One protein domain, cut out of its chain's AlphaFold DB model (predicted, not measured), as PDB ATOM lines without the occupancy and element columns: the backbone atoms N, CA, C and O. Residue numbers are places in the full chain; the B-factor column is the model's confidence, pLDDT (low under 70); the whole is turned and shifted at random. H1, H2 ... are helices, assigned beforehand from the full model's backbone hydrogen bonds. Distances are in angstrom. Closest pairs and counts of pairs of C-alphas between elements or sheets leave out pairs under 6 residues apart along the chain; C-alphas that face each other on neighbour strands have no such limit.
ATOM      1  N   LEU A   4     -21.484  -1.795  10.080       89.50
ATOM      2  CA  LEU A   4     -22.024  -2.746  11.050       89.50
ATOM      3  C   LEU A   4     -22.011  -2.205  12.488       89.50
ATOM      4  O   LEU A   4     -22.826  -2.638  13.303       89.50
ATOM      5  N   ASP A   5     -21.153  -1.229  12.800       89.94
ATOM      6  CA  ASP A   5     -21.092  -0.599  14.125       89.94
ATOM      7  C   ASP A   5     -22.376   0.192  14.438       89.94
ATOM      8  O   ASP A   5     -22.795   0.275  15.594       89.94
ATOM      9  N   PHE A   6     -23.057   0.726  13.418       87.25
ATOM     10  CA  PHE A   6     -24.348   1.403  13.583       87.25
ATOM     11  C   PHE A   6     -25.485   0.403  13.829       87.25
ATOM     12  O   PHE A   6     -26.301   0.611  14.725       87.25
ATOM     13  N   PHE A   7     -25.498  -0.723  13.106       87.69
ATOM     14  CA  PHE A   7     -26.496  -1.787  13.294       87.69
ATOM     15  C   PHE A   7     -26.370  -2.483  14.653       87.69
ATOM     16  O   PHE A   7     -27.372  -2.864  15.251       87.69
ATOM     17  N   ARG A   8     -25.142  -2.613  15.166       91.06
ATOM     18  CA  ARG A   8     -24.853  -3.162  16.501       91.06
ATOM     19  C   ARG A   8     -25.124  -2.172  17.641       91.06
ATOM     20  O   ARG A   8     -24.992  -2.546  18.801       91.06
ATOM     21  N   GLY A   9     -25.469  -0.920  17.333       89.44
ATOM     22  CA  GLY A   9     -25.747   0.121  18.326       89.44
ATOM     23  C   GLY A   9     -24.506   0.760  18.960       89.44
ATOM     24  O   GLY A   9     -24.643   1.518  19.918       89.44
ATOM     25  N   VAL A  10     -23.303   0.511  18.430       92.56
ATOM     26  CA  VAL A  10     -22.055   1.154  18.891       92.56
ATOM     27  C   VAL A  10     -22.078   2.656  18.585       92.56
ATOM     28  O   VAL A  10     -21.547   3.474  19.341       92.56
ATOM     29  N   HIS A  11     -22.733   3.042  17.487       89.38
ATOM     30  CA  HIS A  11     -22.934   4.437  17.107       89.38
ATOM     31  C   HIS A  11     -24.408   4.765  16.840       89.38
ATOM     32  O   HIS A  11     -25.128   3.952  16.265       89.38
ATOM     33  N   PRO A  12     -24.871   5.975  17.215       91.50
ATOM     34  CA  PRO A  12     -26.260   6.368  17.024       91.50
ATOM     35  C   PRO A  12     -26.593   6.568  15.542       91.50
ATOM     36  O   PRO A  12     -25.830   7.198  14.805       91.50
ATOM     37  N   TRP A  13     -27.789   6.135  15.136       89.50
ATOM     38  CA  TRP A  13     -28.329   6.289  13.776       89.50
ATOM     39  C   TRP A  13     -28.264   7.724  13.248       89.50
ATOM     40  O   TRP A  13     -27.910   7.955  12.096       89.50
ATOM     41  N   MET A  14     -28.505   8.711  14.113       87.69
ATOM     42  CA  MET A  14     -28.428  10.132  13.753       87.69
ATOM     43  C   MET A  14     -27.051  10.530  13.194       87.69
ATOM     44  O   MET A  14     -26.943  11.423  12.357       87.69
ATOM     45  N   ARG A  15     -25.980   9.867  13.651       88.75
ATOM     46  CA  ARG A  15     -24.617  10.103  13.168       88.75
ATOM     47  C   ARG A  15     -24.413   9.526  11.769       88.75
ATOM     48  O   ARG A  15     -23.761  10.179  10.962       88.75
ATOM     49  N   LEU A  16     -25.003   8.365  11.480       87.75
ATOM     50  CA  LEU A  16     -25.004   7.783  10.137       87.75
ATOM     51  C   LEU A  16     -25.734   8.700   9.151       87.75
ATOM     52  O   LEU A  16     -25.176   9.031   8.114       87.75
ATOM     53  N   PHE A  17     -26.923   9.196   9.507       86.88
ATOM     54  CA  PHE A  17     -27.672  10.123   8.648       86.88
ATOM     55  C   PHE A  17     -26.905  11.414   8.354       86.88
ATOM     56  O   PHE A  17     -26.880  11.874   7.215       86.88
ATOM     57  N   ARG A  18     -26.224  11.989   9.354       86.44
ATOM     58  CA  ARG A  18     -25.365  13.166   9.135       86.44
ATOM     59  C   ARG A  18     -24.215  12.870   8.179       86.44
ATOM     60  O   ARG A  18     -23.883  13.729   7.374       86.44
ATOM     61  N   LEU A  19     -23.630  11.676   8.261       87.12
ATOM     62  CA  LEU A  19     -22.547  11.253   7.379       87.12
ATOM     63  C   LEU A  19     -23.048  11.056   5.941       87.12
ATOM     64  O   LEU A  19     -22.447  11.592   5.017       87.12
ATOM     65  N   LEU A  20     -24.184  10.375   5.761       85.19
ATOM     66  CA  LEU A  20     -24.815  10.192   4.450       85.19
ATOM     67  C   LEU A  20     -25.155  11.536   3.784       85.19
ATOM     68  O   LEU A  20     -24.896  11.721   2.598       85.19
ATOM     69  N   ASN A  21     -25.654  12.504   4.555       81.62
ATOM     70  CA  ASN A  21     -25.988  13.842   4.051       81.62
ATOM     71  C   ASN A  21     -24.767  14.697   3.680       81.62
ATOM     72  O   ASN A  21     -24.917  15.692   2.978       81.62
ATOM     73  N   GLN A  22     -23.573  14.343   4.160       84.25
ATOM     74  CA  GLN A  22     -22.330  15.036   3.818       84.25
ATOM     75  C   GLN A  22     -21.650  14.451   2.580       84.25
ATOM     76  O   GLN A  22     -20.673  15.029   2.102       84.25
ATOM     77  N   PHE A  23     -22.133  13.322   2.050       79.94
ATOM     78  CA  PHE A  23     -21.541  12.766   0.846       79.94
ATOM     79  C   PHE A  23     -21.752  13.682  -0.363       79.94
ATOM     80  O   PHE A  23     -22.837  14.254  -0.520       79.94
ATOM     81  N   PRO A  24     -20.745  13.786  -1.254       77.38
ATOM     82  CA  PRO A  24     -20.909  14.467  -2.527       77.38
ATOM     83  C   PRO A  24     -22.125  13.920  -3.274       77.38
ATOM     84  O   PRO A  24     -22.350  12.706  -3.296       77.38
ATOM     85  N   ARG A  25     -22.882  14.807  -3.927       69.69
ATOM     86  CA  ARG A  25     -24.064  14.446  -4.734       69.69
ATOM     87  C   ARG A  25     -23.762  13.440  -5.849       69.69
ATOM     88  O   ARG A  25     -24.658  12.745  -6.296       69.69
ATOM     89  N   THR A  26     -22.502  13.350  -6.258       67.12
ATOM     90  CA  THR A  26     -21.986  12.424  -7.272       67.12
ATOM     91  C   THR A  26     -21.557  11.069  -6.701       67.12
ATOM     92  O   THR A  26     -21.052  10.223  -7.430       67.12
ATOM     93  N   SER A  27     -21.691  10.849  -5.390       76.19
ATOM     94  CA  SER A  27     -21.329   9.569  -4.774       76.19
ATOM     95  C   SER A  27     -22.271   8.444  -5.205       76.19
ATOM     96  O   SER A  27     -23.455   8.665  -5.470       76.19
ATOM     97  N   HIS A  28     -21.769   7.208  -5.172       77.75
ATOM     98  CA  HIS A  28     -22.566   6.009  -5.453       77.75
ATOM     99  C   HIS A  28     -23.824   5.895  -4.582       77.75
ATOM    100  O   HIS A  28     -24.825   5.358  -5.042       77.75
ATOM    101  N   TYR A  29     -23.795   6.422  -3.353       81.19
ATOM    102  CA  TYR A  29     -24.976   6.473  -2.491       81.19
ATOM    103  C   TYR A  29     -26.101   7.294  -3.129       81.19
ATOM    104  O   TYR A  29     -27.215   6.800  -3.279       81.19
ATOM    105  N   TRP A  30     -25.809   8.527  -3.551       77.88
ATOM    106  CA  TRP A  30     -26.810   9.388  -4.178       77.88
ATOM    107  C   TRP A  30     -27.232   8.873  -5.552       77.88
ATOM    108  O   TRP A  30     -28.417   8.928  -5.861       77.88
ATOM    109  N   ALA A  31     -26.314   8.304  -6.339       78.44
ATOM    110  CA  ALA A  31     -26.665   7.653  -7.601       78.44
ATOM    111  C   ALA A  31     -27.670   6.508  -7.384       78.44
ATOM    112  O   ALA A  31     -28.690   6.464  -8.067       78.44
ATOM    113  N   ALA A  32     -27.438   5.648  -6.385       80.81
ATOM    114  CA  ALA A  32     -28.357   4.567  -6.034       80.81
ATOM    115  C   ALA A  32     -29.728   5.108  -5.597       80.81
ATOM    116  O   ALA A  32     -30.748   4.688  -6.136       80.81
ATOM    117  N   VAL A  33     -29.751   6.103  -4.699       79.19
ATOM    118  CA  VAL A  33     -30.988   6.759  -4.232       79.19
ATOM    119  C   VAL A  33     -31.768   7.398  -5.386       79.19
ATOM    120  O   VAL A  33     -32.991   7.321  -5.414       79.19
ATOM    121  N   HIS A  34     -31.084   8.023  -6.345       72.25
ATOM    122  CA  HIS A  34     -31.709   8.635  -7.519       72.25
ATOM    123  C   HIS A  34     -32.093   7.632  -8.611       72.25
ATOM    124  O   HIS A  34     -32.794   8.015  -9.545       72.25
ATOM    125  N   SER A  35     -31.641   6.382  -8.513       76.25
ATOM    126  CA  SER A  35     -31.961   5.302  -9.452       76.25
ATOM    127  C   SER A  35     -33.084   4.377  -8.967       76.25
ATOM    128  O   SER A  35     -33.494   3.495  -9.719       76.25
ATOM    129  N   ASP A  36     -33.567   4.579  -7.740       77.31
ATOM    130  CA  ASP A  36     -34.646   3.814  -7.114       77.31
ATOM    131  C   ASP A  36     -36.015   4.246  -7.670       77.31
ATOM    132  O   ASP A  36     -36.472   5.369  -7.438       77.31
ATOM    133  N   ASP A  37     -36.643   3.358  -8.446       71.94
ATOM    134  CA  ASP A  37     -37.911   3.615  -9.134       71.94
ATOM    135  C   ASP A  37     -39.116   3.614  -8.181       71.94
ATOM    136  O   ASP A  37     -40.015   4.433  -8.372       71.94
ATOM    137  N   ASP A  38     -39.115   2.776  -7.138       71.31
ATOM    138  CA  ASP A  38     -40.234   2.683  -6.187       71.31
ATOM    139  C   ASP A  38     -40.378   4.004  -5.416       71.31
ATOM    140  O   ASP A  38     -41.468   4.558  -5.266       71.31
ATOM    141  N   ARG A  39     -39.241   4.581  -5.005       64.38
ATOM    142  CA  ARG A  39     -39.181   5.900  -4.361       64.38
ATOM    143  C   ARG A  39     -39.567   7.043  -5.307       64.38
ATOM    144  O   ARG A  39     -40.057   8.079  -4.853       64.38
ATOM    145  N   ALA A  40     -39.299   6.903  -6.605       64.31
ATOM    146  CA  ALA A  40     -39.635   7.916  -7.600       64.31
ATOM    147  C   ALA A  40     -41.140   7.952  -7.888       64.31
ATOM    148  O   ALA A  40     -41.712   9.038  -7.995       64.31
ATOM    149  N   ASP A  41     -41.788   6.790  -7.957       64.94
ATOM    150  CA  ASP A  41     -43.229   6.697  -8.187       64.94
ATOM    151  C   ASP A  41     -44.028   7.366  -7.047       64.94
ATOM    152  O   ASP A  41     -45.005   8.058  -7.323       64.94
ATOM    153  N   GLU A  42     -43.550   7.308  -5.794       65.25
ATOM    154  CA  GLU A  42     -44.142   8.041  -4.655       65.25
ATOM    155  C   GLU A  42     -44.021   9.578  -4.760       65.25
ATOM    156  O   GLU A  42     -44.845  10.308  -4.209       65.25
ATOM    157  N   LEU A  43     -42.992  10.094  -5.443       60.69
ATOM    158  CA  LEU A  43     -42.745  11.539  -5.580       60.69
ATOM    159  C   LEU A  43     -43.407  12.165  -6.818       60.69
ATOM    160  O   LEU A  43     -43.602  13.381  -6.861       60.69
ATOM    161  N   GLU A  62     -23.685   7.083 -12.387       68.50
ATOM    162  CA  GLU A  62     -22.483   6.856 -11.574       68.50
ATOM    163  C   GLU A  62     -21.253   7.584 -12.125       68.50
ATOM    164  O   GLU A  62     -20.331   7.919 -11.386       68.50
ATOM    165  N   THR A  63     -21.235   7.821 -13.435       70.69
ATOM    166  CA  THR A  63     -20.131   8.489 -14.138       70.69
ATOM    167  C   THR A  63     -20.372   9.980 -14.349       70.69
ATOM    168  O   THR A  63     -19.498  10.680 -14.860       70.69
ATOM    169  N   TRP A  64     -21.549  10.478 -13.968       78.00
ATOM    170  CA  TRP A  64     -21.924  11.867 -14.169       78.00
ATOM    171  C   TRP A  64     -21.453  12.733 -13.004       78.00
ATOM    172  O   TRP A  64     -22.110  12.866 -11.970       78.00
ATOM    173  N   THR A  65     -20.261  13.300 -13.162       80.69
ATOM    174  CA  THR A  65     -19.655  14.148 -12.136       80.69
ATOM    175  C   THR A  65     -20.177  15.587 -12.198       80.69
ATOM    176  O   THR A  65     -20.833  16.002 -13.155       80.69
ATOM    177  N   GLN A  66     -19.858  16.387 -11.178       78.62
ATOM    178  CA  GLN A  66     -20.222  17.804 -11.138       78.62
ATOM    179  C   GLN A  66     -19.547  18.586 -12.274       78.62
ATOM    180  O   GLN A  66     -20.140  19.504 -12.835       78.62
ATOM    181  N   GLU A  67     -18.323  18.212 -12.643       82.62
ATOM    182  CA  GLU A  67     -17.617  18.802 -13.776       82.62
ATOM    183  C   GLU A  67     -18.335  18.491 -15.092       82.62
ATOM    184  O   GLU A  67     -18.499  19.390 -15.914       82.62
ATOM    185  N   ALA A  68     -18.811  17.253 -15.279       84.00
ATOM    186  CA  ALA A  68     -19.590  16.873 -16.458       84.00
ATOM    187  C   ALA A  68     -20.902  17.671 -16.549       84.00
ATOM    188  O   ALA A  68     -21.234  18.183 -17.619       84.00
ATOM    189  N   GLU A  69     -21.593  17.859 -15.421       83.88
ATOM    190  CA  GLU A  69     -22.814  18.667 -15.334       83.88
ATOM    191  C   GLU A  69     -22.566  20.130 -15.736       83.88
ATOM    192  O   GLU A  69     -23.293  20.682 -16.569       83.88
ATOM    193  N   LEU A  70     -21.508  20.744 -15.193       86.31
ATOM    194  CA  LEU A  70     -21.114  22.119 -15.513       86.31
ATOM    195  C   LEU A  70     -20.694  22.268 -16.979       86.31
ATOM    196  O   LEU A  70     -21.102  23.223 -17.639       86.31
ATOM    197  N   LEU A  71     -19.911  21.327 -17.510       89.94
ATOM    198  CA  LEU A  71     -19.491  21.340 -18.913       89.94
ATOM    199  C   LEU A  71     -20.679  21.210 -19.861       89.94
ATOM    200  O   LEU A  71     -20.738  21.915 -20.867       89.94
ATOM    201  N   ALA A  72     -21.640  20.351 -19.533       88.62
ATOM    202  CA  ALA A  72     -22.843  20.214 -20.329       88.62
ATOM    203  C   ALA A  72     -23.713  21.485 -20.257       88.62
ATOM    204  O   ALA A  72     -24.222  21.913 -21.287       88.62
ATOM    205  N   LEU A  73     -23.811  22.164 -19.100       89.06
ATOM    206  CA  LEU A  73     -24.503  23.463 -19.001       89.06
ATOM    207  C   LEU A  73     -23.838  24.538 -19.872       89.06
ATOM    208  O   LEU A  73     -24.520  25.299 -20.558       89.06
ATOM    209  N   ILE A  74     -22.504  24.581 -19.878       91.19
ATOM    210  CA  ILE A  74     -21.741  25.489 -20.741       91.19
ATOM    211  C   ILE A  74     -21.990  25.157 -22.217       91.19
ATOM    212  O   ILE A  74     -22.215  26.060 -23.022       91.19
ATOM    213  N   ALA A  75     -21.978  23.875 -22.582       91.75
ATOM    214  CA  ALA A  75     -22.237  23.435 -23.948       91.75
ATOM    215  C   ALA A  75     -23.650  23.813 -24.423       91.75
ATOM    216  O   ALA A  75     -23.794  24.295 -25.549       91.75
ATOM    217  N   ASP A  76     -24.664  23.669 -23.565       89.62
ATOM    218  CA  ASP A  76     -26.044  24.072 -23.856       89.62
ATOM    219  C   ASP A  76     -26.139  25.585 -24.099       89.62
ATOM    220  O   ASP A  76     -26.660  26.017 -25.127       89.62
ATOM    221  N   LEU A  77     -25.555  26.399 -23.214       91.19
ATOM    222  CA  LEU A  77     -25.487  27.860 -23.369       91.19
ATOM    223  C   LEU A  77     -24.832  28.278 -24.691       91.19
ATOM    224  O   LEU A  77     -25.352  29.138 -25.401       91.19
ATOM    225  N   LEU A  78     -23.717  27.641 -25.054       91.44
ATOM    226  CA  LEU A  78     -23.032  27.905 -26.320       91.44
ATOM    227  C   LEU A  78     -23.875  27.479 -27.529       91.44
ATOM    228  O   LEU A  78     -23.862  28.158 -28.559       91.44
ATOM    229  N   ALA A  79     -24.623  26.379 -27.424       88.31
ATOM    230  CA  ALA A  79     -25.531  25.938 -28.474       88.31
ATOM    231  C   ALA A  79     -26.682  26.936 -28.676       88.31
ATOM    232  O   ALA A  79     -26.998  27.267 -29.821       88.31
ATOM    233  N   TYR A  80     -27.256  27.460 -27.587       87.75
ATOM    234  CA  TYR A  80     -28.271  28.519 -27.622       87.75
ATOM    235  C   TYR A  80     -27.730  29.788 -28.263       87.75
ATOM    236  O   TYR A  80     -28.280  30.257 -29.256       87.75
ATOM    237  N   GLN A  81     -26.581  30.269 -27.793       87.62
ATOM    238  CA  GLN A  81     -25.945  31.456 -28.348       87.62
ATOM    239  C   GLN A  81     -25.660  31.301 -29.853       87.62
ATOM    240  O   GLN A  81     -25.889  32.222 -30.641       87.62
ATOM    241  N   ARG A  82     -25.207  30.116 -30.289       86.44
ATOM    242  CA  ARG A  82     -25.025  29.801 -31.713       86.44
ATOM    243  C   ARG A  82     -26.343  29.850 -32.487       86.44
ATOM    244  O   ARG A  82     -26.352  30.364 -33.607       86.44
ATOM    245  N   ALA A  83     -27.421  29.289 -31.944       86.19
ATOM    246  CA  ALA A  83     -28.726  29.310 -32.597       86.19
ATOM    247  C   ALA A  83     -29.254  30.739 -32.741       86.19
ATOM    248  O   ALA A  83     -29.684  31.101 -33.837       86.19
ATOM    249  N   ASP A  84     -29.116  31.563 -31.708       85.69
ATOM    250  CA  ASP A  84     -29.546  32.963 -31.726       85.69
ATOM    251  C   ASP A  84     -28.785  33.767 -32.785       85.69
ATOM    252  O   ASP A  84     -29.397  34.420 -33.635       85.69
ATOM    253  N   PHE A  85     -27.453  33.644 -32.835       84.62
ATOM    254  CA  PHE A  85     -26.669  34.274 -33.900       84.62
ATOM    255  C   PHE A  85     -27.071  33.770 -35.284       84.62
ATOM    256  O   PHE A  85     -27.214  34.560 -36.219       84.62
ATOM    257  N   SER A  86     -27.291  32.462 -35.435       81.94
ATOM    258  CA  SER A  86     -27.727  31.909 -36.716       81.94
ATOM    259  C   SER A  86     -29.093  32.451 -37.140       81.94
ATOM    260  O   SER A  86     -29.289  32.692 -38.327       81.94
ATOM    261  N   GLN A  87     -30.003  32.705 -36.192       80.81
ATOM    262  CA  GLN A  87     -31.333  33.249 -36.450       80.81
ATOM    263  C   GLN A  87     -31.267  34.695 -36.939       80.81
ATOM    264  O   GLN A  87     -31.915  35.009 -37.936       80.81
ATOM    265  N   VAL A  88     -30.461  35.544 -36.290       80.00
ATOM    266  CA  VAL A  88     -30.269  36.953 -36.688       80.00
ATOM    267  C   VAL A  88     -29.787  37.062 -38.138       80.00
ATOM    268  O   VAL A  88     -30.181  37.975 -38.862       80.00
ATOM    269  N   HIS A  89     -28.973  36.107 -38.589       77.75
ATOM    270  CA  HIS A  89     -28.455  36.066 -39.956       77.75
ATOM    271  C   HIS A  89     -29.299  35.228 -40.929       77.75
ATOM    272  O   HIS A  89     -29.014  35.215 -42.130       77.75
ATOM    273  N   SER A  90     -30.333  34.527 -40.457       77.62
ATOM    274  CA  SER A  90     -31.159  33.679 -41.315       77.62
ATOM    275  C   SER A  90     -32.305  34.471 -41.947       77.62
ATOM    276  O   SER A  90     -32.966  35.282 -41.308       77.62
ATOM    277  N   LYS A  91     -32.619  34.155 -43.207       75.25
ATOM    278  CA  LYS A  91     -33.837  34.645 -43.881       75.25
ATOM    279  C   LYS A  91     -35.106  33.897 -43.444       75.25
ATOM    280  O   LYS A  91     -36.201  34.242 -43.874       75.25
ATOM    281  N   THR A 106     -32.566  10.188 -14.373       76.75
ATOM    282  CA  THR A 106     -32.950   9.876 -12.992       76.75
ATOM    283  C   THR A 106     -34.204   9.000 -12.946       76.75
ATOM    284  O   THR A 106     -34.984   8.947 -13.898       76.75
ATOM    285  N   ALA A 107     -34.437   8.309 -11.826       72.75
ATOM    286  CA  ALA A 107     -35.665   7.543 -11.610       72.75
ATOM    287  C   ALA A 107     -36.920   8.432 -11.671       72.75
ATOM    288  O   ALA A 107     -37.945   8.005 -12.197       72.75
ATOM    289  N   LEU A 108     -36.819   9.697 -11.239       69.25
ATOM    290  CA  LEU A 108     -37.884  10.693 -11.404       69.25
ATOM    291  C   LEU A 108     -38.155  10.996 -12.882       69.25
ATOM    292  O   LEU A 108     -39.311  11.017 -13.295       69.25
ATOM    293  N   ASP A 109     -37.113  11.148 -13.705       72.25
ATOM    294  CA  ASP A 109     -37.280  11.360 -15.150       72.25
ATOM    295  C   ASP A 109     -37.925  10.146 -15.835       72.25
ATOM    296  O   ASP A 109     -38.704  10.297 -16.783       72.25
ATOM    297  N   ARG A 110     -37.614   8.929 -15.361       75.56
ATOM    298  CA  ARG A 110     -38.277   7.699 -15.822       75.56
ATOM    299  C   ARG A 110     -39.749   7.701 -15.436       75.56
ATOM    300  O   ARG A 110     -40.593   7.477 -16.303       75.56
ATOM    301  N   ALA A 111     -40.057   7.969 -14.170       72.19
ATOM    302  CA  ALA A 111     -41.416   7.979 -13.644       72.19
ATOM    303  C   ALA A 111     -42.290   9.052 -14.316       72.19
ATOM    304  O   ALA A 111     -43.395   8.752 -14.773       72.19
ATOM    305  N   ALA A 112     -41.767  10.268 -14.497       75.62
ATOM    306  CA  ALA A 112     -42.446  11.345 -15.216       75.62
ATOM    307  C   ALA A 112     -42.741  10.964 -16.675       75.62
ATOM    308  O   ALA A 112     -43.851  11.168 -17.164       75.62
ATOM    309  N   ARG A 113     -41.789  10.322 -17.370       76.75
ATOM    310  CA  ARG A 113     -42.032   9.838 -18.737       76.75
ATOM    311  C   ARG A 113     -43.083   8.730 -18.779       76.75
ATOM    312  O   ARG A 113     -43.887   8.690 -19.710       76.75
ATOM    313  N   ARG A 114     -43.092   7.825 -17.791       77.69
ATOM    314  CA  ARG A 114     -44.130   6.788 -17.670       77.69
ATOM    315  C   ARG A 114     -45.507   7.433 -17.510       77.69
ATOM    316  O   ARG A 114     -46.418   7.077 -18.257       77.69
ATOM    317  N   SER A 115     -45.653   8.392 -16.594       75.88
ATOM    318  CA  SER A 115     -46.936   9.054 -16.320       75.88
ATOM    319  C   SER A 115     -47.447   9.847 -17.524       75.88
ATOM    320  O   SER A 115     -48.622   9.750 -17.875       75.88
ATOM    321  N   GLU A 116     -46.565  10.556 -18.224       77.44
ATOM    322  CA  GLU A 116     -46.907  11.272 -19.448       77.44
ATOM    323  C   GLU A 116     -47.342  10.323 -20.568       77.44
ATOM    324  O   GLU A 116     -48.353  10.567 -21.229       77.44
ATOM    325  N   HIS A 117     -46.635   9.204 -20.751       79.25
ATOM    326  CA  HIS A 117     -47.013   8.195 -21.738       79.25
ATOM    327  C   HIS A 117     -48.381   7.586 -21.418       79.25
ATOM    328  O   HIS A 117     -49.181   7.379 -22.329       79.25
ATOM    329  N   HIS A 118     -48.678   7.339 -20.140       82.25
ATOM    330  CA  HIS A 118     -50.002   6.901 -19.695       82.25
ATOM    331  C   HIS A 118     -51.079   7.943 -20.011       82.25
ATOM    332  O   HIS A 118     -52.026   7.617 -20.722       82.25
ATOM    333  N   ARG A 119     -50.880   9.211 -19.623       79.25
ATOM    334  CA  ARG A 119     -51.810  10.308 -19.948       79.25
ATOM    335  C   ARG A 119     -52.037  10.436 -21.449       79.25
ATOM    336  O   ARG A 119     -53.169  10.588 -21.895       79.25
ATOM    337  N   HIS A 120     -50.971  10.360 -22.242       78.88
ATOM    338  CA  HIS A 120     -51.069  10.434 -23.693       78.88
ATOM    339  C   HIS A 120     -51.878   9.264 -24.260       78.88
ATOM    340  O   HIS A 120     -52.747   9.481 -25.101       78.88
ATOM    341  N   ARG A 121     -51.647   8.033 -23.779       84.50
ATOM    342  CA  ARG A 121     -52.446   6.862 -24.172       84.50
ATOM    343  C   ARG A 121     -53.912   7.018 -23.797       84.50
ATOM    344  O   ARG A 121     -54.752   6.677 -24.621       84.50
ATOM    345  N   ASP A 122     -54.209   7.555 -22.620       85.19
ATOM    346  CA  ASP A 122     -55.581   7.779 -22.162       85.19
ATOM    347  C   ASP A 122     -56.291   8.828 -23.026       85.19
ATOM    348  O   ASP A 122     -57.419   8.615 -23.467       85.19
ATOM    349  N   ILE A 123     -55.605   9.930 -23.351       83.94
ATOM    350  CA  ILE A 123     -56.114  10.967 -24.260       83.94
ATOM    351  C   ILE A 123     -56.356  10.385 -25.656       83.94
ATOM    352  O   ILE A 123     -57.409  10.614 -26.243       83.94
ATOM    353  N   VAL A 124     -55.405   9.616 -26.190       85.12
ATOM    354  CA  VAL A 124     -55.527   8.975 -27.506       85.12
ATOM    355  C   VAL A 124     -56.672   7.959 -27.516       85.12
ATOM    356  O   VAL A 124     -57.443   7.940 -28.469       85.12
ATOM    357  N   ALA A 125     -56.833   7.165 -26.455       85.94
ATOM    358  CA  ALA A 125     -57.942   6.227 -26.303       85.94
ATOM    359  C   ALA A 125     -59.300   6.944 -26.210       85.94
ATOM    360  O   ALA A 125     -60.267   6.490 -26.814       85.94
ATOM    361  N   ALA A 126     -59.369   8.085 -25.518       83.31
ATOM    362  CA  ALA A 126     -60.569   8.915 -25.453       83.31
ATOM    363  C   ALA A 126     -60.893   9.592 -26.799       83.31
ATOM    364  O   ALA A 126     -62.059   9.679 -27.176       83.31
ATOM    365  N   MET A 127     -59.879  10.051 -27.544       76.44
ATOM    366  CA  MET A 127     -60.044  10.672 -28.869       76.44
ATOM    367  C   MET A 127     -60.403   9.665 -29.968       76.44
ATOM    368  O   MET A 127     -61.097  10.023 -30.916       76.44
ATOM    369  N   LEU A 128     -59.932   8.422 -29.853       81.94
ATOM    370  CA  LEU A 128     -60.214   7.326 -30.787       81.94
ATOM    371  C   LEU A 128     -61.402   6.448 -30.349       81.94
ATOM    372  O   LEU A 128     -61.623   5.405 -30.955       81.94
ATOM    373  N   GLY A 129     -62.147   6.828 -29.306       66.69
ATOM    374  CA  GLY A 129     -63.146   5.972 -28.659       66.69
ATOM    375  C   GLY A 129     -64.384   5.635 -29.504       66.69
ATOM    376  O   GLY A 129     -65.391   6.332 -29.397       66.69
TER     377      GLY A 129
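AT A GLANCE: This is residues 4 to 43, 62 to 91 and 106 to 129 of the 130 residues of an uncharacterized protein of Saccharopolyspora sp. 16K404 (UniProt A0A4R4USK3). Three arms, H5, H6 and the pair H1 and H2, spread loosely round a small middle of H3, H4 and residues 107 to 111 of H6. The 94 printed residues include six named helices, H1 to H6 in order, and no named strand: all helix. The whole is extended, radius of gyration of the C-alphas 21.8 A, and flat, spanning 72 by 46 by 18 A.

IN THESE COORDINATES: H5, residues 66 to 88, measures 33.5 A from C-alpha 66 at (-20.222, 17.804, -11.138). H6, residues 107 to 127, measures 30.0 A, ending at (-60.044, 10.672, -28.869). H1 is residues 4 to 7, H2 13 to 21, H3 28 to 35, H4 37 to 43.

HOW THE PARTS SIT: H5 touches no helix. H4 touches H6, closest C-alphas Ala 40 and Leu 108, 5.0 A. H3 only just touches H6, with 3 pairs of C-alphas within 8 A, closest Ser 35 and Ala 107, 4.8 A. Every O i to N i+4 pair is within hydrogen-bond range in H2, H3, H5 and H6, 2 of 3 in H4; H1 is too short for one.

THE WHOLE: Residues 44 to 61 and 92 to 105 are not printed; the C-alpha gaps are 21.6 A and 39.6 A. Low-confidence residues include 39 to 43.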